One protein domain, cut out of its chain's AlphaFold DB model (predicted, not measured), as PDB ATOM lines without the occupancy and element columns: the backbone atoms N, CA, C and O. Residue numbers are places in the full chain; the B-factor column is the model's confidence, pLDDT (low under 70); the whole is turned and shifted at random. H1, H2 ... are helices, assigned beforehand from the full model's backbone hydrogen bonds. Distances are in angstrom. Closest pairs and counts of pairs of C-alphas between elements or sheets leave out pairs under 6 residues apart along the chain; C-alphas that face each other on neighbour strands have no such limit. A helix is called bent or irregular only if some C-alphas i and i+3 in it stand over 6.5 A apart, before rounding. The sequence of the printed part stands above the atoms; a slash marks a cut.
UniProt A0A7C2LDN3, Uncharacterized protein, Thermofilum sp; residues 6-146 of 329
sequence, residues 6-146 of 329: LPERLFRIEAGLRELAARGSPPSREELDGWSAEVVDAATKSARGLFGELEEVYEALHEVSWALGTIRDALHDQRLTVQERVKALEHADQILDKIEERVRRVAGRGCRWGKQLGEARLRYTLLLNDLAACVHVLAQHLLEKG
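What this domain is: This is residues 6 to 146 of the 329 residues of an uncharacterized protein of Thermofilum sp (UniProt A0A7C2LDN3). Five long helices, H1, H2, H3, H4 and H6, lie lengthwise side by side in a bundle, forming a ring in which each packs on the next: H1, H2, H3, H4, H6 and back to H1. H3 and H6 also meet across this ring, and the short, irregular H5 packs on the outside, beside H4 and H6. The printed part has 141 residues with six named helices, H1 to H6 in order along the chain, and no named strand; its class is all helix. It is compact, with a radius of gyration of the C-alphas of 14.3 A, and spans 45 by 31 by 23 A.

How they stand to each other: Begin with the longest helix, H4, residues 82 to 107. It touches H3, residues 53 to 76, closest at the C-alphas of Ala 74 and Arg 85, 4.5 A apart, at a shallow tilt of 14 degrees, opposite ways. H4 also touches the hub, H6, residues 124 to 144, at a shallow tilt of 15 degrees, the same way; their closest C-alphas, of Ala 107 and His 141, are 5.7 A apart. H3 and H6 touch, closest at the C-alphas of Val 64 and Leu 131, 6.5 A apart. H3 also touches H2, residues 29 to 47, and forms a hairpin with it; their closest C-alphas, of Ala 43 and Tyr 58, are 4.7 A apart. H1, residues 6 to 22, touches H6, closest at the C-alphas of Ala 21 and Thr 125, 4.3 A apart, and touches H2, closest at those of Leu 6 and Ala 42, 6.6 A apart. H5, residues 114 to 122, touches residues 86 to 93 of H4 alone, closest at the C-alphas of Leu 89 and Leu 122, 5.8 A apart. H5 touches residues 126 to 130 of H6 alone, at a tilt of 37 degrees, only just steep; the closest C-alphas, of Gly 114 and Leu 126, are 6.5 A apart. Among the pairs that are apart are H1 and H4, and H2 and H6. Every O i to N i+4 pair is within hydrogen-bond range in H1, H2, H3, H4 and H6; in H5 it is 0 of 5, beside 4 of 6 O i to N i+3 pairs.

Where its parts are: Find C-alpha 82 at (-11.382, 42.264, -20.240); from there H4 runs 36.6 A to C-alpha 107. H3 is 34.6 A long, H6 30.2 A, H2 26.8 A and H1 24.1 A. H1 begins at C-alpha 6, (-48.078, 33.936, -23.406), and H6 ends at C-alpha 144, (-54.389, 44.765, -22.897). H5 is irregular: C-alphas 116 and 119 are 9.4 A apart.

The domain as a whole: The two C-alphas farthest apart, of Thr 81 and Gly 146, are 46.3 A apart. The printed part has no cut, and no link is long. Look for pLDDT under 70 at residues 47 to 53 and 145 to 146; the mean of the printed part is 87.9.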
ATOM      1  N   LEU A   6     -49.232  33.143 -22.996       83.62
ATOM      2  CA  LEU A   6     -48.078  33.936 -23.406       83.62
ATOM      3  C   LEU A   6     -47.848  35.166 -22.508       83.62
ATOM      4  O   LEU A   6     -46.734  35.277 -22.004       83.62
ATOM      5  N   PRO A   7     -48.832  36.046 -22.218       83.00
ATOM      6  CA  PRO A   7     -48.613  37.158 -21.288       83.00
ATOM      7  C   PRO A   7     -48.152  36.692 -19.901       83.00
ATOM      8  O   PRO A   7     -47.181  37.222 -19.365       83.00
ATOM      9  N   GLU A   8     -48.788  35.659 -19.337       77.56
ATOM     10  CA  GLU A   8     -48.411  35.091 -18.032       77.56
ATOM     11  C   GLU A   8     -46.985  34.535 -18.042       77.56
ATOM     12  O   GLU A   8     -46.223  34.692 -17.084       77.56
ATOM     13  N   ARG A   9     -46.596  33.904 -19.149       90.25
ATOM     14  CA  ARG A   9     -45.245  33.395 -19.340       90.25
ATOM     15  C   ARG A   9     -44.226  34.516 -19.485       90.25
ATOM     16  O   ARG A   9     -43.157  34.419 -18.890       90.25
ATOM     17  N   LEU A  10     -44.542  35.570 -20.232       91.19
ATOM     18  CA  LEU A  10     -43.669  36.733 -20.346       91.19
ATOM     19  C   LEU A  10     -43.483  37.410 -18.983       91.19
ATOM     20  O   LEU A  10     -42.352  37.736 -18.641       91.19
ATOM     21  N   PHE A  11     -44.527  37.517 -18.151       80.62
ATOM     22  CA  PHE A  11     -44.375  37.981 -16.764       80.62
ATOM     23  C   PHE A  11     -43.496  37.052 -15.915       80.62
ATOM     24  O   PHE A  11     -42.733  37.523 -15.077       80.62
ATOM     25  N   ARG A  12     -43.541  35.732 -16.138       89.38
ATOM     26  CA  ARG A  12     -42.632  34.793 -15.459       89.38
ATOM     27  C   ARG A  12     -41.174  35.001 -15.873       89.38
ATOM     28  O   ARG A  12     -40.299  35.002 -15.012       89.38
ATOM     29  N   ILE A  13     -40.922  35.166 -17.172       95.62
ATOM     30  CA  ILE A  13     -39.590  35.465 -17.717       95.62
ATOM     31  C   ILE A  13     -39.078  36.785 -17.139       95.62
ATOM     32  O   ILE A  13     -37.961  36.853 -16.637       95.62
ATOM     33  N   GLU A  14     -39.913  37.820 -17.164       93.06
ATOM     34  CA  GLU A  14     -39.617  39.137 -16.610       93.06
ATOM     35  C   GLU A  14     -39.204  39.072 -15.136       93.06
ATOM     36  O   GLU A  14     -38.132  39.570 -14.779       93.06
ATOM     37  N   ALA A  15     -39.993  38.386 -14.305       74.75
ATOM     38  CA  ALA A  15     -39.701  38.208 -12.888       74.75
ATOM     39  C   ALA A  15     -38.368  37.475 -12.670       74.75
ATOM     40  O   ALA A  15     -37.563  37.890 -11.834       74.75
ATOM     41  N   GLY A  16     -38.103  36.435 -13.465       87.38
ATOM     42  CA  GLY A  16     -36.845  35.693 -13.438       87.38
ATOM     43  C   GLY A  16     -35.628  36.554 -13.770       87.38
ATOM     44  O   GLY A  16     -34.639  36.555 -13.037       87.38
ATOM     45  N   LEU A  17     -35.711  37.349 -14.839       90.50
ATOM     46  CA  LEU A  17     -34.639  38.265 -15.235       90.50
ATOM     47  C   LEU A  17     -34.400  39.362 -14.185       90.50
ATOM     48  O   LEU A  17     -33.244  39.695 -13.902       90.50
ATOM     49  N   ARG A  18     -35.462  39.893 -13.559       81.19
ATOM     50  CA  ARG A  18     -35.325  40.832 -12.433       81.19
ATOM     51  C   ARG A  18     -34.648  40.198 -11.230       81.19
ATOM     52  O   ARG A  18     -33.829  40.855 -10.592       81.19
ATOM     53  N   GLU A  19     -34.974  38.948 -10.921       81.00
ATOM     54  CA  GLU A  19     -34.337  38.228  -9.825       81.00
ATOM     55  C   GLU A  19     -32.829  38.090 -10.074       81.00
ATOM     56  O   GLU A  19     -32.033  38.432  -9.196       81.00
ATOM     57  N   LEU A  20     -32.422  37.695 -11.288       89.56
ATOM     58  CA  LEU A  20     -31.003  37.633 -11.660       89.56
ATOM     59  C   LEU A  20     -30.307  38.995 -11.527       89.56
ATOM     60  O   LEU A  20     -29.192  39.072 -11.009       89.56
ATOM     61  N   ALA A  21     -30.963  40.075 -11.958       83.75
ATOM     62  CA  ALA A  21     -30.428  41.428 -11.836       83.75
ATOM     63  C   ALA A  21     -30.280  41.880 -10.370       83.75
ATOM     64  O   ALA A  21     -29.277  42.503 -10.014       83.75
ATOM     65  N   ALA A  22     -31.259  41.561  -9.517       72.62
ATOM     66  CA  ALA A  22     -31.324  42.010  -8.126       72.62
ATOM     67  C   ALA A  22     -30.294  41.334  -7.209       72.62
ATOM     68  O   ALA A  22     -29.871  41.936  -6.222       72.62
ATOM     69  N   ARG A  23     -29.859  40.108  -7.531       87.19
ATOM     70  CA  ARG A  23     -28.862  39.366  -6.733       87.19
ATOM     71  C   ARG A  23     -27.510  40.074  -6.643       87.19
ATOM     72  O   ARG A  23     -26.782  39.871  -5.677       87.19
ATOM     73  N   GLY A  24     -27.138  40.860  -7.654       76.62
ATOM     74  CA  GLY A  24     -25.860  41.580  -7.696       76.62
ATOM     75  C   GLY A  24     -24.610  40.705  -7.888       76.62
ATOM     76  O   GLY A  24     -23.547  41.250  -8.175       76.62
ATOM     77  N   SER A  25     -24.719  39.375  -7.781       90.75
ATOM     78  CA  SER A  25     -23.696  38.414  -8.215       90.75
ATOM     79  C   SER A  25     -23.937  37.965  -9.661       90.75
ATOM     80  O   SER A  25     -25.096  37.942 -10.091       90.75
ATOM     81  N   PRO A  26     -22.892  37.630 -10.447       94.69
ATOM     82  CA  PRO A  26     -23.085  37.148 -11.811       94.69
ATOM     83  C   PRO A  26     -23.925  35.857 -11.823       94.69
ATOM     84  O   PRO A  26     -23.602  34.947 -11.057       94.69
ATOM     85  N   PRO A  27     -24.989  35.764 -12.644       95.12
ATOM     86  CA  PRO A  27     -25.770  34.535 -12.787       95.12
ATOM     87  C   PRO A  27     -24.919  33.423 -13.406       95.12
ATOM     88  O   PRO A  27     -23.968  33.712 -14.140       95.12
ATOM     89  N   SER A  28     -25.254  32.159 -13.137       98.00
ATOM     90  CA  SER A  28     -24.559  31.027 -13.753       98.00
ATOM     91  C   SER A  28     -24.815  30.965 -15.263       98.00
ATOM     92  O   SER A  28     -25.736  31.596 -15.795       98.00
ATOM     93  N   ARG A  29     -23.984  30.199 -15.976       97.69
ATOM     94  CA  ARG A  29     -24.178  29.964 -17.408       97.69
ATOM     95  C   ARG A  29     -25.511  29.255 -17.667       97.69
ATOM     96  O   ARG A  29     -26.256  29.674 -18.545       97.69
ATOM     97  N   GLU A  30     -25.818  28.239 -16.863       97.56
ATOM     98  CA  GLU A  30     -27.048  27.447 -16.947       97.56
ATOM     99  C   GLU A  30     -28.298  28.295 -16.694       97.56
ATOM    100  O   GLU A  30     -29.306  28.103 -17.367       97.56
ATOM    101  N   GLU A  31     -28.239  29.257 -15.768       97.62
ATOM    102  CA  GLU A  31     -29.357  30.171 -15.511       97.62
ATOM    103  C   GLU A  31     -29.664  31.052 -16.730       97.62
ATOM    104  O   GLU A  31     -30.824  31.188 -17.119       97.62
ATOM    105  N   LEU A  32     -28.634  31.628 -17.362       97.56
ATOM    106  CA  LEU A  32     -28.805  32.450 -18.566       97.56
ATOM    107  C   LEU A  32     -29.266  31.622 -19.770       97.56
ATOM    108  O   LEU A  32     -30.142  32.069 -20.512       97.56
ATOM    109  N   ASP A  33     -28.723  30.416 -19.948       96.31
ATOM    110  CA  ASP A  33     -29.142  29.494 -21.009       96.31
ATOM    111  C   ASP A  33     -30.601  29.044 -20.811       96.31
ATOM    112  O   ASP A  33     -31.375  29.027 -21.769       96.31
ATOM    113  N   GLY A  34     -31.004  28.763 -19.567       96.88
ATOM    114  CA  GLY A  34     -32.378  28.409 -19.212       96.88
ATOM    115  C   GLY A  34     -33.377  29.517 -19.549       96.88
ATOM    116  O   GLY A  34     -34.371  29.265 -20.230       96.88
ATOM    117  N   TRP A  35     -33.095  30.762 -19.155       97.38
ATOM    118  CA  TRP A  35     -33.968  31.890 -19.503       97.38
ATOM    119  C   TRP A  35     -33.956  32.214 -20.993       97.38
ATOM    120  O   TRP A  35     -35.001  32.545 -21.547       97.38
ATOM    121  N   SER A  36     -32.809  32.080 -21.662       96.50
ATOM    122  CA  SER A  36     -32.740  32.220 -23.118       96.50
ATOM    123  C   SER A  36     -33.642  31.195 -23.813       96.50
ATOM    124  O   SER A  36     -34.391  31.559 -24.717       96.50
ATOM    125  N   ALA A  37     -33.637  29.934 -23.368       94.25
ATOM    126  CA  ALA A  37     -34.520  28.899 -23.903       94.25
ATOM    127  C   ALA A  37     -36.008  29.201 -23.647       94.25
ATOM    128  O   ALA A  37     -36.827  29.057 -24.554       94.25
ATOM    129  N   GLU A  38     -36.361  29.683 -22.451       95.69
ATOM    130  CA  GLU A  38     -37.731  30.112 -22.132       95.69
ATOM    131  C   GLU A  38     -38.202  31.273 -23.019       95.69
ATOM    132  O   GLU A  38     -39.340  31.263 -23.495       95.69
ATOM    133  N   VAL A  39     -37.327  32.249 -23.285       95.44
ATOM    134  CA  VAL A  39     -37.601  33.366 -24.200       95.44
ATOM    135  C   VAL A  39     -37.799  32.870 -25.632       95.44
ATOM    136  O   VAL A  39     -38.759  33.282 -26.276       95.44
ATOM    137  N   VAL A  40     -36.949  31.963 -26.126       90.88
ATOM    138  CA  VAL A  40     -37.091  31.376 -27.472       90.88
ATOM    139  C   VAL A  40     -38.394  30.594 -27.605       90.88
ATOM    140  O   VAL A  40     -39.074  30.699 -28.628       90.88
ATOM    141  N   ASP A  41     -38.788  29.834 -26.583       89.44
ATOM    142  CA  ASP A  41     -40.061  29.114 -26.612       89.44
ATOM    143  C   ASP A  41     -41.258  30.080 -26.529       89.44
ATOM    144  O   ASP A  41     -42.257  29.894 -27.224       89.44
ATOM    145  N   ALA A  42     -41.162  31.164 -25.749       88.94
ATOM    146  CA  ALA A  42     -42.167  32.231 -25.747       88.94
ATOM    147  C   ALA A  42     -42.274  32.934 -27.113       88.94
ATOM    148  O   ALA A  42     -43.387  33.120 -27.605       88.94
ATOM    149  N   ALA A  43     -41.144  33.239 -27.758       86.44
ATOM    150  CA  ALA A  43     -41.097  33.782 -29.112       86.44
ATOM    151  C   ALA A  43     -41.739  32.805 -30.111       86.44
ATOM    152  O   ALA A  43     -42.631  33.156 -30.875       86.44
ATOM    153  N   THR A  44     -41.372  31.528 -30.063       80.19
ATOM    154  CA  THR A  44     -41.950  30.511 -30.955       80.19
ATOM    155  C   THR A  44     -43.468  30.411 -30.779       80.19
ATOM    156  O   THR A  44     -44.204  30.262 -31.756       80.19
ATOM    157  N   LYS A  45     -43.967  30.534 -29.545       77.38
ATOM    158  CA  LYS A  45     -45.408  30.586 -29.272       77.38
ATOM    159  C   LYS A  45     -46.069  31.867 -29.787       77.38
ATOM    160  O   LYS A  45     -47.191  31.768 -30.278       77.38
ATOM    161  N   SER A  46     -45.401  33.022 -29.726       71.00
ATOM    162  CA  SER A  46     -45.925  34.263 -30.314       71.00
ATOM    163  C   SER A  46     -45.993  34.178 -31.843       71.00
ATOM    164  O   SER A  46     -47.008  34.552 -32.421       71.00
ATOM    165  N   ALA A  47     -44.993  33.570 -32.493       60.44
ATOM    166  CA  ALA A  47     -44.965  33.341 -33.942       60.44
ATOM    167  C   ALA A  47     -46.019  32.328 -34.429       60.44
ATOM    168  O   ALA A  47     -46.599  32.483 -35.501       60.44
ATOM    169  N   ARG A  48     -46.335  31.302 -33.623       53.53
ATOM    170  CA  ARG A  48     -47.434  30.347 -33.902       53.53
ATOM    171  C   ARG A  48     -48.825  30.987 -33.827       53.53
ATOM    172  O   ARG A  48     -49.821  30.318 -34.111       53.53
ATOM    173  N   GLY A  49     -48.884  32.246 -33.403       49.78
ATOM    174  CA  GLY A  49     -50.072  32.917 -32.927       49.78
ATOM    175  C   GLY A  49     -50.465  34.177 -33.673       49.78
ATOM    176  O   GLY A  49     -51.252  34.871 -33.058       49.78
ATOM    177  N   LEU A  50     -50.046  34.414 -34.936       47.88
ATOM    178  CA  LEU A  50     -50.619  35.382 -35.913       47.88
ATOM    179  C   LEU A  50     -49.715  36.589 -36.299       47.88
ATOM    180  O   LEU A  50     -48.701  36.828 -35.662       47.88
ATOM    181  N   PHE A  51     -50.025  37.290 -37.409       48.72
ATOM    182  CA  PHE A  51     -49.180  38.331 -38.050       48.72
ATOM    183  C   PHE A  51     -49.145  39.705 -37.348       48.72
ATOM    184  O   PHE A  51     -49.818  39.941 -36.352       48.72
ATOM    185  N   GLY A  52     -48.382  40.666 -37.884       60.94
ATOM    186  CA  GLY A  52     -48.454  42.076 -37.489       60.94
ATOM    187  C   GLY A  52     -47.772  42.359 -36.150       60.94
ATOM    188  O   GLY A  52     -46.576  42.145 -36.011       60.94
ATOM    189  N   GLU A  53     -48.513  42.858 -35.158       60.75
ATOM    190  CA  GLU A  53     -47.943  43.202 -33.843       60.75
ATOM    191  C   GLU A  53     -47.250  42.011 -33.154       60.75
ATOM    192  O   GLU A  53     -46.288  42.212 -32.420       60.75
ATOM    193  N   LEU A  54     -47.678  40.773 -33.425       72.62
ATOM    194  CA  LEU A  54     -47.083  39.562 -32.851       72.62
ATOM    195  C   LEU A  54     -45.779  39.117 -33.532       72.62
ATOM    196  O   LEU A  54     -44.961  38.456 -32.892       72.62
ATOM    197  N   GLU A  55     -45.557  39.512 -34.788       75.75
ATOM    198  CA  GLU A  55     -44.276  39.334 -35.484       75.75
ATOM    199  C   GLU A  55     -43.208  40.231 -34.854       75.75
ATOM    200  O   GLU A  55     -42.134  39.769 -34.484       75.75
ATOM    201  N   GLU A  56     -43.550  41.491 -34.597       82.94
ATOM    202  CA  GLU A  56     -42.658  42.416 -33.896       82.94
ATOM    203  C   GLU A  56     -42.412  41.981 -32.436       82.94
ATOM    204  O   GLU A  56     -41.305  42.150 -31.922       82.94
ATOM    205  N   VAL A  57     -43.400  41.361 -31.771       87.88
ATOM    206  CA  VAL A  57     -43.203  40.697 -30.464       87.88
ATOM    207  C   VAL A  57     -42.240  39.515 -30.597       87.88
ATOM    208  O   VAL A  57     -41.337  39.385 -29.773       87.88
ATOM    209  N   TYR A  58     -42.407  38.662 -31.614       88.56
ATOM    210  CA  TYR A  58     -41.507  37.538 -31.882       88.56
ATOM    211  C   TYR A  58     -40.067  38.011 -32.081       88.56
ATOM    212  O   TYR A  58     -39.168  37.530 -31.391       88.56
ATOM    213  N   GLU A  59     -39.851  38.975 -32.976       89.06
ATOM    214  CA  GLU A  59     -38.523  39.508 -33.268       89.06
ATOM    215  C   GLU A  59     -37.902  40.167 -32.030       89.06
ATOM    216  O   GLU A  59     -36.731  39.930 -31.735       89.06
ATOM    217  N   ALA A  60     -38.686  40.928 -31.256       94.06
ATOM    218  CA  ALA A  60     -38.213  41.515 -30.005       94.06
ATOM    219  C   ALA A  60     -37.782  40.438 -28.994       94.06
ATOM    220  O   ALA A  60     -36.726  40.563 -28.379       94.06
ATOM    221  N   LEU A  61     -38.558  39.361 -28.832       94.94
ATOM    222  CA  LEU A  61     -38.203  38.255 -27.936       94.94
ATOM    223  C   LEU A  61     -36.989  37.468 -28.449       94.94
ATOM    224  O   LEU A  61     -36.122  37.090 -27.663       94.94
ATOM    225  N   HIS A  62     -36.870  37.260 -29.757       93.25
ATOM    226  CA  HIS A  62     -35.693  36.625 -30.343       93.25
ATOM    227  C   HIS A  62     -34.421  37.455 -30.092       93.25
ATOM    228  O   HIS A  62     -33.392  36.919 -29.672       93.25
ATOM    229  N   GLU A  63     -34.498  38.779 -30.245       96.00
ATOM    230  CA  GLU A  63     -33.404  39.691 -29.895       96.00
ATOM    231  C   GLU A  63     -33.094  39.684 -28.388       96.00
ATOM    232  O   GLU A  63     -31.920  39.735 -28.014       96.00
ATOM    233  N   VAL A  64     -34.101  39.545 -27.513       97.38
ATOM    234  CA  VAL A  64     -33.884  39.349 -26.064       97.38
ATOM    235  C   VAL A  64     -33.045  38.093 -25.810       97.38
ATOM    236  O   VAL A  64     -32.092  38.151 -25.032       97.38
ATOM    237  N   SER A  65     -33.337  36.976 -26.483       97.00
ATOM    238  CA  SER A  65     -32.530  35.751 -26.366       97.00
ATOM    239  C   SER A  65     -31.083  35.965 -26.831       97.00
ATOM    240  O   SER A  65     -30.146  35.556 -26.140       97.00
ATOM    241  N   TRP A  66     -30.866  36.669 -27.945       96.19
ATOM    242  CA  TRP A  66     -29.516  37.013 -28.411       96.19
ATOM    243  C   TRP A  66     -28.755  37.923 -27.442       96.19
ATOM    244  O   TRP A  66     -27.563  37.706 -27.193       96.19
ATOM    245  N   ALA A  67     -29.427  38.914 -26.853       97.69
ATOM    246  CA  ALA A  67     -28.833  39.766 -25.829       97.69
ATOM    247  C   ALA A  67     -28.427  38.949 -24.591       97.69
ATOM    248  O   ALA A  67     -27.318  39.128 -24.081       97.69
ATOM    249  N   LEU A  68     -29.266  38.001 -24.149       98.06
ATOM    250  CA  LEU A  68     -28.933  37.077 -23.057       98.06
ATOM    251  C   LEU A  68     -27.705  36.218 -23.383       98.06
ATOM    252  O   LEU A  68     -26.809  36.101 -22.546       98.06
ATOM    253  N   GLY A  69     -27.616  35.679 -24.604       97.44
ATOM    254  CA  GLY A  69     -26.442  34.933 -25.070       97.44
ATOM    255  C   GLY A  69     -25.164  35.780 -25.078       97.44
ATOM    256  O   GLY A  69     -24.116  35.334 -24.615       97.44
ATOM    257  N   THR A  70     -25.268  37.038 -25.509       97.81
ATOM    258  CA  THR A  70     -24.138  37.979 -25.520       97.81
ATOM    259  C   THR A  70     -23.668  38.316 -24.098       97.81
ATOM    260  O   THR A  70     -22.468  38.309 -23.818       97.81
ATOM    261  N   ILE A  71     -24.603  38.555 -23.168       97.69
ATOM    262  CA  ILE A  71     -24.293  38.781 -21.746       97.69
ATOM    263  C   ILE A  71     -23.639  37.536 -21.138       97.69
ATOM    264  O   ILE A  71     -22.640  37.653 -20.426       97.69
ATOM    265  N   ARG A  72     -24.157  36.341 -21.436       98.06
ATOM    266  CA  ARG A  72     -23.583  35.069 -20.980       98.06
ATOM    267  C   ARG A  72     -22.128  34.932 -21.408       98.06
ATOM    268  O   ARG A  72     -21.288  34.619 -20.567       98.06
ATOM    269  N   ASP A  73     -21.826  35.181 -22.677       96.94
ATOM    270  CA  ASP A  73     -20.467  35.045 -23.203       96.94
ATOM    271  C   ASP A  73     -19.521  36.069 -22.556       96.94
ATOM    272  O   ASP A  73     -18.426  35.707 -22.117       96.94
ATOM    273  N   ALA A  74     -19.980  37.311 -22.362       97.56
ATOM    274  CA  ALA A  74     -19.223  38.345 -21.655       97.56
ATOM    275  C   ALA A  74     -18.889  37.970 -20.198       97.56
ATOM    276  O   ALA A  74     -17.834  38.352 -19.679       97.56
ATOM    277  N   LEU A  75     -19.771  37.229 -19.522       96.94
ATOM    278  CA  LEU A  75     -19.579  36.803 -18.134       96.94
ATOM    279  C   LEU A  75     -18.757  35.512 -18.021       96.94
ATOM    280  O   LEU A  75     -17.886  35.423 -17.151       96.94
ATOM    281  N   HIS A  76     -18.954  34.545 -18.920       97.50
ATOM    282  CA  HIS A  76     -18.488  33.168 -18.716       97.50
ATOM    283  C   HIS A  76     -17.439  32.666 -19.713       97.50
ATOM    284  O   HIS A  76     -16.768  31.680 -19.405       97.50
ATOM    285  N   ASP A  77     -17.230  33.309 -20.867       95.56
ATOM    286  CA  ASP A  77     -16.195  32.851 -21.806       95.56
ATOM    287  C   ASP A  77     -14.794  33.236 -21.311       95.56
ATOM    288  O   ASP A  77     -14.335  34.376 -21.420       95.56
ATOM    289  N   GLN A  78     -14.090  32.260 -20.736       95.00
ATOM    290  CA  GLN A  78     -12.749  32.439 -20.171       95.00
ATOM    291  C   GLN A  78     -11.677  32.782 -21.212       95.00
ATOM    292  O   GLN A  78     -10.587  33.207 -20.834       95.00
ATOM    293  N   ARG A  79     -11.972  32.626 -22.506       96.94
ATOM    294  CA  ARG A  79     -11.053  32.992 -23.588       96.94
ATOM    295  C   ARG A  79     -11.052  34.497 -23.859       96.94
ATOM    296  O   ARG A  79     -10.093  34.987 -24.442       96.94
ATOM    297  N   LEU A  80     -12.098  35.214 -23.438       95.19
ATOM    298  CA  LEU A  80     -12.224  36.652 -23.660       95.19
ATOM    299  C   LEU A  80     -11.407  37.450 -22.645       95.19
ATOM    300  O   LEU A  80     -11.559  37.306 -21.424       95.19
ATOM    301  N   THR A  81     -10.609  38.371 -23.168       97.69
ATOM    302  CA  THR A  81      -9.951  39.432 -22.407       97.69
ATOM    303  C   THR A  81     -10.970  40.403 -21.806       97.69
ATOM    304  O   THR A  81     -12.127  40.478 -22.220       97.69
ATOM    305  N   VAL A  82     -10.532  41.222 -20.846       95.94
ATOM    306  CA  VAL A  82     -11.382  42.264 -20.240       95.94
ATOM    307  C   VAL A  82     -11.959  43.212 -21.299       95.94
ATOM    308  O   VAL A  82     -13.140  43.536 -21.249       95.94
ATOM    309  N   GLN A  83     -11.154  43.624 -22.283       96.56
ATOM    310  CA  GLN A  83     -11.610  44.518 -23.353       96.56
ATOM    311  C   GLN A  83     -12.661  43.856 -24.249       96.56
ATOM    312  O   GLN A  83     -13.633  44.502 -24.631       96.56
ATOM    313  N   GLU A  84     -12.499  42.573 -24.569       97.38
ATOM    314  CA  GLU A  84     -13.482  41.832 -25.367       97.38
ATOM    315  C   GLU A  84     -14.794  41.626 -24.609       97.38
ATOM    316  O   GLU A  84     -15.864  41.755 -25.197       97.38
ATOM    317  N   ARG A  85     -14.733  41.399 -23.292       97.00
ATOM    318  CA  ARG A  85     -15.927  41.312 -22.438       97.00
ATOM    319  C   ARG A  85     -16.687  42.633 -22.385       97.00
ATOM    320  O   ARG A  85     -17.909  42.629 -22.486       97.00
ATOM    321  N   VAL A  86     -15.981  43.762 -22.277       96.00
ATOM    322  CA  VAL A  86     -16.605  45.095 -22.349       96.00
ATOM    323  C   VAL A  86     -17.275  45.301 -23.708       96.00
ATOM    324  O   VAL A  86     -18.446  45.666 -23.742       96.00
ATOM    325  N   LYS A  87     -16.597  44.972 -24.814       96.81
ATOM    326  CA  LYS A  87     -17.182  45.048 -26.165       96.81
ATOM    327  C   LYS A  87     -18.416  44.163 -26.335       96.81
ATOM    328  O   LYS A  87     -19.364  44.559 -27.003       96.81
ATOM    329  N   ALA A  88     -18.431  42.977 -25.728       97.00
ATOM    330  CA  ALA A  88     -19.611  42.118 -25.733       97.00
ATOM    331  C   ALA A  88     -20.785  42.772 -24.978       97.00
ATOM    332  O   ALA A  88     -21.908  42.768 -25.472       97.00
ATOM    333  N   LEU A  89     -20.538  43.413 -23.830       96.56
ATOM    334  CA  LEU A  89     -21.575  44.158 -23.100       96.56
ATOM    335  C   LEU A  89     -22.063  45.396 -23.871       96.56
ATOM    336  O   LEU A  89     -23.259  45.679 -23.866       96.56
ATOM    337  N   GLU A  90     -21.177  46.100 -24.578       96.81
ATOM    338  CA  GLU A  90     -21.556  47.174 -25.510       96.81
ATOM    339  C   GLU A  90     -22.426  46.643 -26.654       96.81
ATOM    340  O   GLU A  90     -23.411  47.275 -27.034       96.81
ATOM    341  N   HIS A  91     -22.102  45.464 -27.185       97.12
ATOM    342  CA  HIS A  91     -22.908  44.828 -28.219       97.12
ATOM    343  C   HIS A  91     -24.296  44.428 -27.698       97.12
ATOM    344  O   HIS A  91     -25.296  44.679 -28.368       97.12
ATOM    345  N   ALA A  92     -24.387  43.890 -26.478       96.69
ATOM    346  CA  ALA A  92     -25.669  43.610 -25.832       96.69
ATOM    347  C   ALA A  92     -26.510  44.888 -25.634       96.69
ATOM    348  O   ALA A  92     -27.719  44.876 -25.866       96.69
ATOM    349  N   ASP A  93     -25.880  46.007 -25.264       95.88
ATOM    350  CA  ASP A  93     -26.538  47.315 -25.150       95.88
ATOM    351  C   ASP A  93     -27.065  47.843 -26.501       95.88
ATOM    352  O   ASP A  93     -28.160  48.406 -26.550       95.88
ATOM    353  N   GLN A  94     -26.342  47.601 -27.602       95.62
ATOM    354  CA  GLN A  94     -26.802  47.913 -28.963       95.62
ATOM    355  C   GLN A  94     -27.979  47.030 -29.397       95.62
ATOM    356  O   GLN A  94     -28.890  47.507 -30.072       95.62
ATOM    357  N   ILE A  95     -27.986  45.746 -29.020       96.81
ATOM    358  CA  ILE A  95     -29.138  44.863 -29.260       96.81
ATOM    359  C   ILE A  95     -30.358  45.388 -28.490       96.81
ATOM    360  O   ILE A  95     -31.446  45.466 -29.051       96.81
ATOM    361  N   LEU A  96     -30.180  45.846 -27.248       95.38
ATOM    362  CA  LEU A  96     -31.248  46.469 -26.462       95.38
ATOM    363  C   LEU A  96     -31.851  47.723 -27.112       95.38
ATOM    364  O   LEU A  96     -33.035  47.991 -26.911       95.38
ATOM    365  N   ASP A  97     -31.085  48.490 -27.889       94.94
ATOM    366  CA  ASP A  97     -31.641  49.611 -28.657       94.94
ATOM    367  C   ASP A  97     -32.621  49.144 -29.737       94.94
ATOM    368  O   ASP A  97     -33.680  49.757 -29.897       94.94
ATOM    369  N   LYS A  98     -32.310  48.032 -30.411       95.19
ATOM    370  CA  LYS A  98     -33.203  47.402 -31.395       95.19
ATOM    371  C   LYS A  98     -34.456  46.844 -30.723       95.19
ATOM    372  O   LYS A  98     -35.566  47.150 -31.160       95.19
ATOM    373  N   ILE A  99     -34.288  46.153 -29.590       96.38
ATOM    374  CA  ILE A  99     -35.405  45.653 -28.778       96.38
ATOM    375  C   ILE A  99     -36.323  46.813 -28.380       96.38
ATOM    376  O   ILE A  99     -37.535  46.722 -28.549       96.38
ATOM    377  N   GLU A 100     -35.779  47.928 -27.883       95.31
ATOM    378  CA  GLU A 100     -36.593  49.076 -27.475       95.31
ATOM    379  C   GLU A 100     -37.343  49.713 -28.650       95.31
ATOM    380  O   GLU A 100     -38.502  50.107 -28.500       95.31
ATOM    381  N   GLU A 101     -36.705  49.836 -29.815       95.00
ATOM    382  CA  GLU A 101     -37.361  50.340 -31.020       95.00
ATOM    383  C   GLU A 101     -38.550  49.458 -31.418       95.00
ATOM    384  O   GLU A 101     -39.643  49.977 -31.657       95.00
ATOM    385  N   ARG A 102     -38.375  48.133 -31.394       93.50
ATOM    386  CA  ARG A 102     -39.445  47.156 -31.646       93.50
ATOM    387  C   ARG A 102     -40.566  47.253 -30.622       93.50
ATOM    388  O   ARG A 102     -41.723  47.428 -30.994       93.50
ATOM    389  N   VAL A 103     -40.228  47.255 -29.334       92.75
ATOM    390  CA  VAL A 103     -41.205  47.419 -28.248       92.75
ATOM    391  C   VAL A 103     -41.985  48.726 -28.403       92.75
ATOM    392  O   VAL A 103     -43.200  48.730 -28.226       92.75
ATOM    393  N   ARG A 104     -41.334  49.826 -28.802       93.44
ATOM    394  CA  ARG A 104     -42.007  51.109 -29.049       93.44
ATOM    395  C   ARG A 104     -42.945  51.053 -30.253       93.44
ATOM    396  O   ARG A 104     -44.004  51.672 -30.197       93.44
ATOM    397  N   ARG A 105     -42.579  50.329 -31.318       88.88
ATOM    398  CA  ARG A 105     -43.451  50.108 -32.485       88.88
ATOM    399  C   ARG A 105     -44.694  49.289 -32.129       88.88
ATOM    400  O   ARG A 105     -45.764  49.614 -32.629       88.88
ATOM    401  N   VAL A 106     -44.556  48.293 -31.252       86.75
ATOM    402  CA  VAL A 106     -45.661  47.426 -30.805       86.75
ATOM    403  C   VAL A 106     -46.542  48.114 -29.767       86.75
ATOM    404  O   VAL A 106     -47.734  48.296 -29.976       86.75
ATOM    405  N   ALA A 107     -45.953  48.515 -28.643       86.19
ATOM    406  CA  ALA A 107     -46.682  48.956 -27.457       86.19
ATOM    407  C   ALA A 107     -46.851  50.481 -27.369       86.19
ATOM    408  O   ALA A 107     -47.354  50.997 -26.370       86.19
ATOM    409  N   GLY A 108     -46.354  51.236 -28.355       87.56
ATOM    410  CA  GLY A 108     -46.433  52.701 -28.390       87.56
ATOM    411  C   GLY A 108     -45.569  53.426 -27.349       87.56
ATOM    412  O   GLY A 108     -45.631  54.651 -27.245       87.56
ATOM    413  N   ARG A 109     -44.750  52.707 -26.569       85.75
ATOM    414  CA  ARG A 109     -43.896  53.269 -25.508       85.75
ATOM    415  C   ARG A 109     -42.563  52.536 -25.395       85.75
ATOM    416  O   ARG A 109     -42.466  51.358 -25.714       85.75
ATOM    417  N   GLY A 110     -41.532  53.249 -24.944       89.25
ATOM    418  CA  GLY A 110     -40.221  52.656 -24.664       89.25
ATOM    419  C   GLY A 110     -40.228  51.801 -23.394       89.25
ATOM    420  O   GLY A 110     -41.126  51.919 -22.561       89.25
ATOM    421  N   CYS A 111     -39.202  50.965 -23.247       89.75
ATOM    422  CA  CYS A 111     -39.051  50.050 -22.114       89.75
ATOM    423  C   CYS A 111     -37.766  50.239 -21.300       89.75
ATOM    424  O   CYS A 111     -37.664  49.692 -20.205       89.75
ATOM    425  N   ARG A 112     -36.787  51.004 -21.798       87.00
ATOM    426  CA  ARG A 112     -35.466  51.110 -21.164       87.00
ATOM    427  C   ARG A 112     -35.390  52.256 -20.165       87.00
ATOM    428  O   ARG A 112     -35.886  53.351 -20.421       87.00
ATOM    429  N   TRP A 113     -34.668  52.024 -19.072       74.94
ATOM    430  CA  TRP A 113     -34.305  53.059 -18.096       74.94
ATOM    431  C   TRP A 113     -32.804  53.379 -18.127       74.94
ATOM    432  O   TRP A 113     -32.408  54.515 -17.855       74.94
ATOM    433  N   GLY A 114     -31.958  52.415 -18.511       71.88
ATOM    434  CA  GLY A 114     -30.499  52.527 -18.423       71.88
ATOM    435  C   GLY A 114     -29.847  53.606 -19.299       71.88
ATOM    436  O   GLY A 114     -28.715  54.004 -19.022       71.88
ATOM    437  N   LYS A 115     -30.540  54.137 -20.319       70.94
ATOM    438  CA  LYS A 115     -29.981  55.123 -21.273       70.94
ATOM    439  C   LYS A 115     -29.441  56.395 -20.622       70.94
ATOM    440  O   LYS A 115     -28.518  57.007 -21.149       70.94
ATOM    441  N   GLN A 116     -29.988  56.786 -19.476       74.69
ATOM    442  CA  GLN A 116     -29.606  58.022 -18.786       74.69
ATOM    443  C   GLN A 116     -28.351  57.864 -17.908       74.69
ATOM    444  O   GLN A 116     -27.867  58.845 -17.355       74.69
ATOM    445  N   LEU A 117     -27.816  56.644 -17.773       74.19
ATOM    446  CA  LEU A 117     -26.776  56.308 -16.792       74.19
ATOM    447  C   LEU A 117     -25.341  56.317 -17.355       74.19
ATOM    448  O   LEU A 117     -24.409  55.928 -16.651       74.19
ATOM    449  N   GLY A 118     -25.137  56.752 -18.604       81.00
ATOM    450  CA  GLY A 118     -23.808  56.797 -19.231       81.00
ATOM    451  C   GLY A 118     -23.132  55.421 -19.265       81.00
ATOM    452  O   GLY A 118     -23.795  54.411 -19.473       81.00
ATOM    453  N   GLU A 119     -21.820  55.352 -19.026       79.12
ATOM    454  CA  GLU A 119     -21.052  54.090 -19.048       79.12
ATOM    455  C   GLU A 119     -21.501  53.071 -17.992       79.12
ATOM    456  O   GLU A 119     -21.351  51.863 -18.184       79.12
ATOM    457  N   ALA A 120     -22.115  53.525 -16.891       78.25
ATOM    458  CA  ALA A 120     -22.605  52.624 -15.853       78.25
ATOM    459  C   ALA A 120     -23.657  51.641 -16.391       78.25
ATOM    460  O   ALA A 120     -23.795  50.555 -15.827       78.25
ATOM    461  N   ARG A 121     -24.338  51.979 -17.498       83.94
ATOM    462  CA  ARG A 121     -25.351  51.138 -18.152       83.94
ATOM    463  C   ARG A 121     -24.825  49.789 -18.644       83.94
ATOM    464  O   ARG A 121     -25.613  48.864 -18.777       83.94
ATOM    465  N   LEU A 122     -23.512  49.651 -18.855       90.94
ATOM    466  CA  LEU A 122     -22.895  48.399 -19.310       90.94
ATOM    467  C   LEU A 122     -22.791  47.334 -18.208       90.94
ATOM    468  O   LEU A 122     -22.379  46.206 -18.470       90.94
ATOM    469  N   ARG A 123     -23.164  47.654 -16.964       90.50
ATOM    470  CA  ARG A 123     -23.263  46.649 -15.898       90.50
ATOM    471  C   ARG A 123     -24.314  45.610 -16.282       90.50
ATOM    472  O   ARG A 123     -25.466  45.962 -16.515       90.50
ATOM    473  N   TYR A 124     -23.940  44.330 -16.258       92.25
ATOM    474  CA  TYR A 124     -24.838  43.236 -16.647       92.25
ATOM    475  C   TYR A 124     -26.170  43.255 -15.874       92.25
ATOM    476  O   TYR A 124     -27.204  42.946 -16.449       92.25
ATOM    477  N   THR A 125     -26.179  43.677 -14.603       86.50
ATOM    478  CA  THR A 125     -27.412  43.810 -13.807       86.50
ATOM    479  C   THR A 125     -28.382  44.835 -14.394       86.50
ATOM    480  O   THR A 125     -29.586  44.600 -14.404       86.50
ATOM    481  N   LEU A 126     -27.878  45.954 -14.924       85.69
ATOM    482  CA  LEU A 126     -28.705  46.971 -15.572       85.69
ATOM    483  C   LEU A 126     -29.193  46.506 -16.944       85.69
ATOM    484  O   LEU A 126     -30.357  46.730 -17.261       85.69
ATOM    485  N   LEU A 127     -28.351  45.807 -17.710       93.69
ATOM    486  CA  LEU A 127     -28.751  45.217 -18.992       93.69
ATOM    487  C   LEU A 127     -29.855  44.163 -18.804       93.69
ATOM    488  O   LEU A 127     -30.859  44.200 -19.508       93.69
ATOM    489  N   LEU A 128     -29.723  43.273 -17.812       91.56
ATOM    490  CA  LEU A 128     -30.761  42.292 -17.471       91.56
ATOM    491  C   LEU A 128     -32.065  42.965 -17.023       91.56
ATOM    492  O   LEU A 128     -33.146  42.521 -17.403       91.56
ATOM    493  N   ASN A 129     -31.980  44.054 -16.255       88.75
ATOM    494  CA  ASN A 129     -33.160  44.800 -15.825       88.75
ATOM    495  C   ASN A 129     -33.844  45.553 -16.985       88.75
ATOM    496  O   ASN A 129     -35.072  45.595 -17.029       88.75
ATOM    497  N   ASP A 130     -33.081  46.111 -17.930       93.12
ATOM    498  CA  ASP A 130     -33.625  46.705 -19.162       93.12
ATOM    499  C   ASP A 130     -34.299  45.622 -20.036       93.12
ATOM    500  O   ASP A 130     -35.407  45.844 -20.522       93.12
ATOM    501  N   LEU A 131     -33.696  44.429 -20.177       95.94
ATOM    502  CA  LEU A 131     -34.322  43.292 -20.875       95.94
ATOM    503  C   LEU A 131     -35.647  42.892 -20.212       95.94
ATOM    504  O   LEU A 131     -36.663  42.773 -20.897       95.94
ATOM    505  N   ALA A 132     -35.660  42.745 -18.882       89.56
ATOM    506  CA  ALA A 132     -36.869  42.447 -18.117       89.56
ATOM    507  C   ALA A 132     -37.959  43.507 -18.343       89.56
ATOM    508  O   ALA A 132     -39.109  43.172 -18.616       89.56
ATOM    509  N   ALA A 133     -37.601  44.792 -18.307       88.19
ATOM    510  CA  ALA A 133     -38.544  45.878 -18.553       88.19
ATOM    511  C   ALA A 133     -39.130  45.846 -19.978       88.19
ATOM    512  O   ALA A 133     -40.311  46.140 -20.161       88.19
ATOM    513  N   CYS A 134     -38.350  45.449 -20.985       95.44
ATOM    514  CA  CYS A 134     -38.854  45.269 -22.347       95.44
ATOM    515  C   CYS A 134     -39.815  44.085 -22.466       95.44
ATOM    516  O   CYS A 134     -40.899  44.243 -23.032       95.44
ATOM    517  N   VAL A 135     -39.495  42.948 -21.845       93.94
ATOM    518  CA  VAL A 135     -40.417  41.804 -21.759       93.94
ATOM    519  C   VAL A 135     -41.714  42.186 -21.028       93.94
ATOM    520  O   VAL A 135     -42.796  41.823 -21.486       93.94
ATOM    521  N   HIS A 136     -41.633  42.982 -19.954       84.31
ATOM    522  CA  HIS A 136     -42.797  43.492 -19.212       84.31
ATOM    523  C   HIS A 136     -43.764  44.276 -20.098       84.31
ATOM    524  O   HIS A 136     -44.973  44.053 -20.065       84.31
ATOM    525  N   VAL A 137     -43.238  45.222 -20.883       88.75
ATOM    526  CA  VAL A 137     -44.063  46.076 -21.747       88.75
ATOM    527  C   VAL A 137     -44.766  45.239 -22.814       88.75
ATOM    528  O   VAL A 137     -45.950  45.469 -23.059       88.75
ATOM    529  N   LEU A 138     -44.083  44.241 -23.387       92.06
ATOM    530  CA  LEU A 138     -44.697  43.289 -24.319       92.06
ATOM    531  C   LEU A 138     -45.795  42.465 -23.633       92.06
ATOM    532  O   LEU A 138     -46.889  42.341 -24.174       92.06
ATOM    533  N   ALA A 139     -45.547  41.956 -22.423       85.56
ATOM    534  CA  ALA A 139     -46.543  41.214 -21.651       85.56
ATOM    535  C   ALA A 139     -47.799  42.054 -21.369       85.56
ATOM    536  O   ALA A 139     -48.917  41.578 -21.560       85.56
ATOM    537  N   GLN A 140     -47.622  43.317 -20.965       76.69
ATOM    538  CA  GLN A 140     -48.728  44.249 -20.737       76.69
ATOM    539  C   GLN A 140     -49.504  44.549 -22.018       76.69
ATOM    540  O   GLN A 140     -50.728  44.497 -21.993       76.69
ATOM    541  N   HIS A 141     -48.810  44.803 -23.130       86.25
ATOM    542  CA  HIS A 141     -49.446  45.028 -24.432       86.25
ATOM    543  C   HIS A 141     -50.336  43.849 -24.829       86.25
ATOM    544  O   HIS A 141     -51.508  44.023 -25.156       86.25
ATOM    545  N   LEU A 142     -49.805  42.630 -24.727       81.75
ATOM    546  CA  LEU A 142     -50.557  41.420 -25.052       81.75
ATOM    547  C   LEU A 142     -51.728  41.172 -24.098       81.75
ATOM    548  O   LEU A 142     -52.746  40.629 -24.515       81.75
ATOM    549  N   LEU A 143     -51.596  41.557 -22.827       75.62
ATOM    550  CA  LEU A 143     -52.683  41.461 -21.857       75.62
ATOM    551  C   LEU A 143     -53.801  42.470 -22.163       75.62
ATOM    552  O   LEU A 143     -54.976  42.118 -22.103       75.62
ATOM    553  N   GLU A 144     -53.444  43.708 -22.513       72.88
ATOM    554  CA  GLU A 144     -54.389  44.765 -22.897       72.88
ATOM    555  C   GLU A 144     -55.146  44.414 -24.184       72.88
ATOM    556  O   GLU A 144     -56.343  44.689 -24.292       72.88
ATOM    557  N   LYS A 145     -54.463  43.756 -25.126       69.31
ATOM    558  CA  LYS A 145     -55.015  43.264 -26.396       69.31
ATOM    559  C   LYS A 145     -55.541  41.824 -26.315       69.31
ATOM    560  O   LYS A 145     -55.898  41.246 -27.340       69.31
ATOM    561  N   GLY A 146     -55.600  41.246 -25.113       67.88
ATOM    562  CA  GLY A 146     -56.133  39.909 -24.870       67.88
ATOM    563  C   GLY A 146     -57.559  39.732 -25.403       67.88
ATOM    564  O   GLY A 146     -58.277  40.715 -25.607       67.88
TER     565      GLY A 146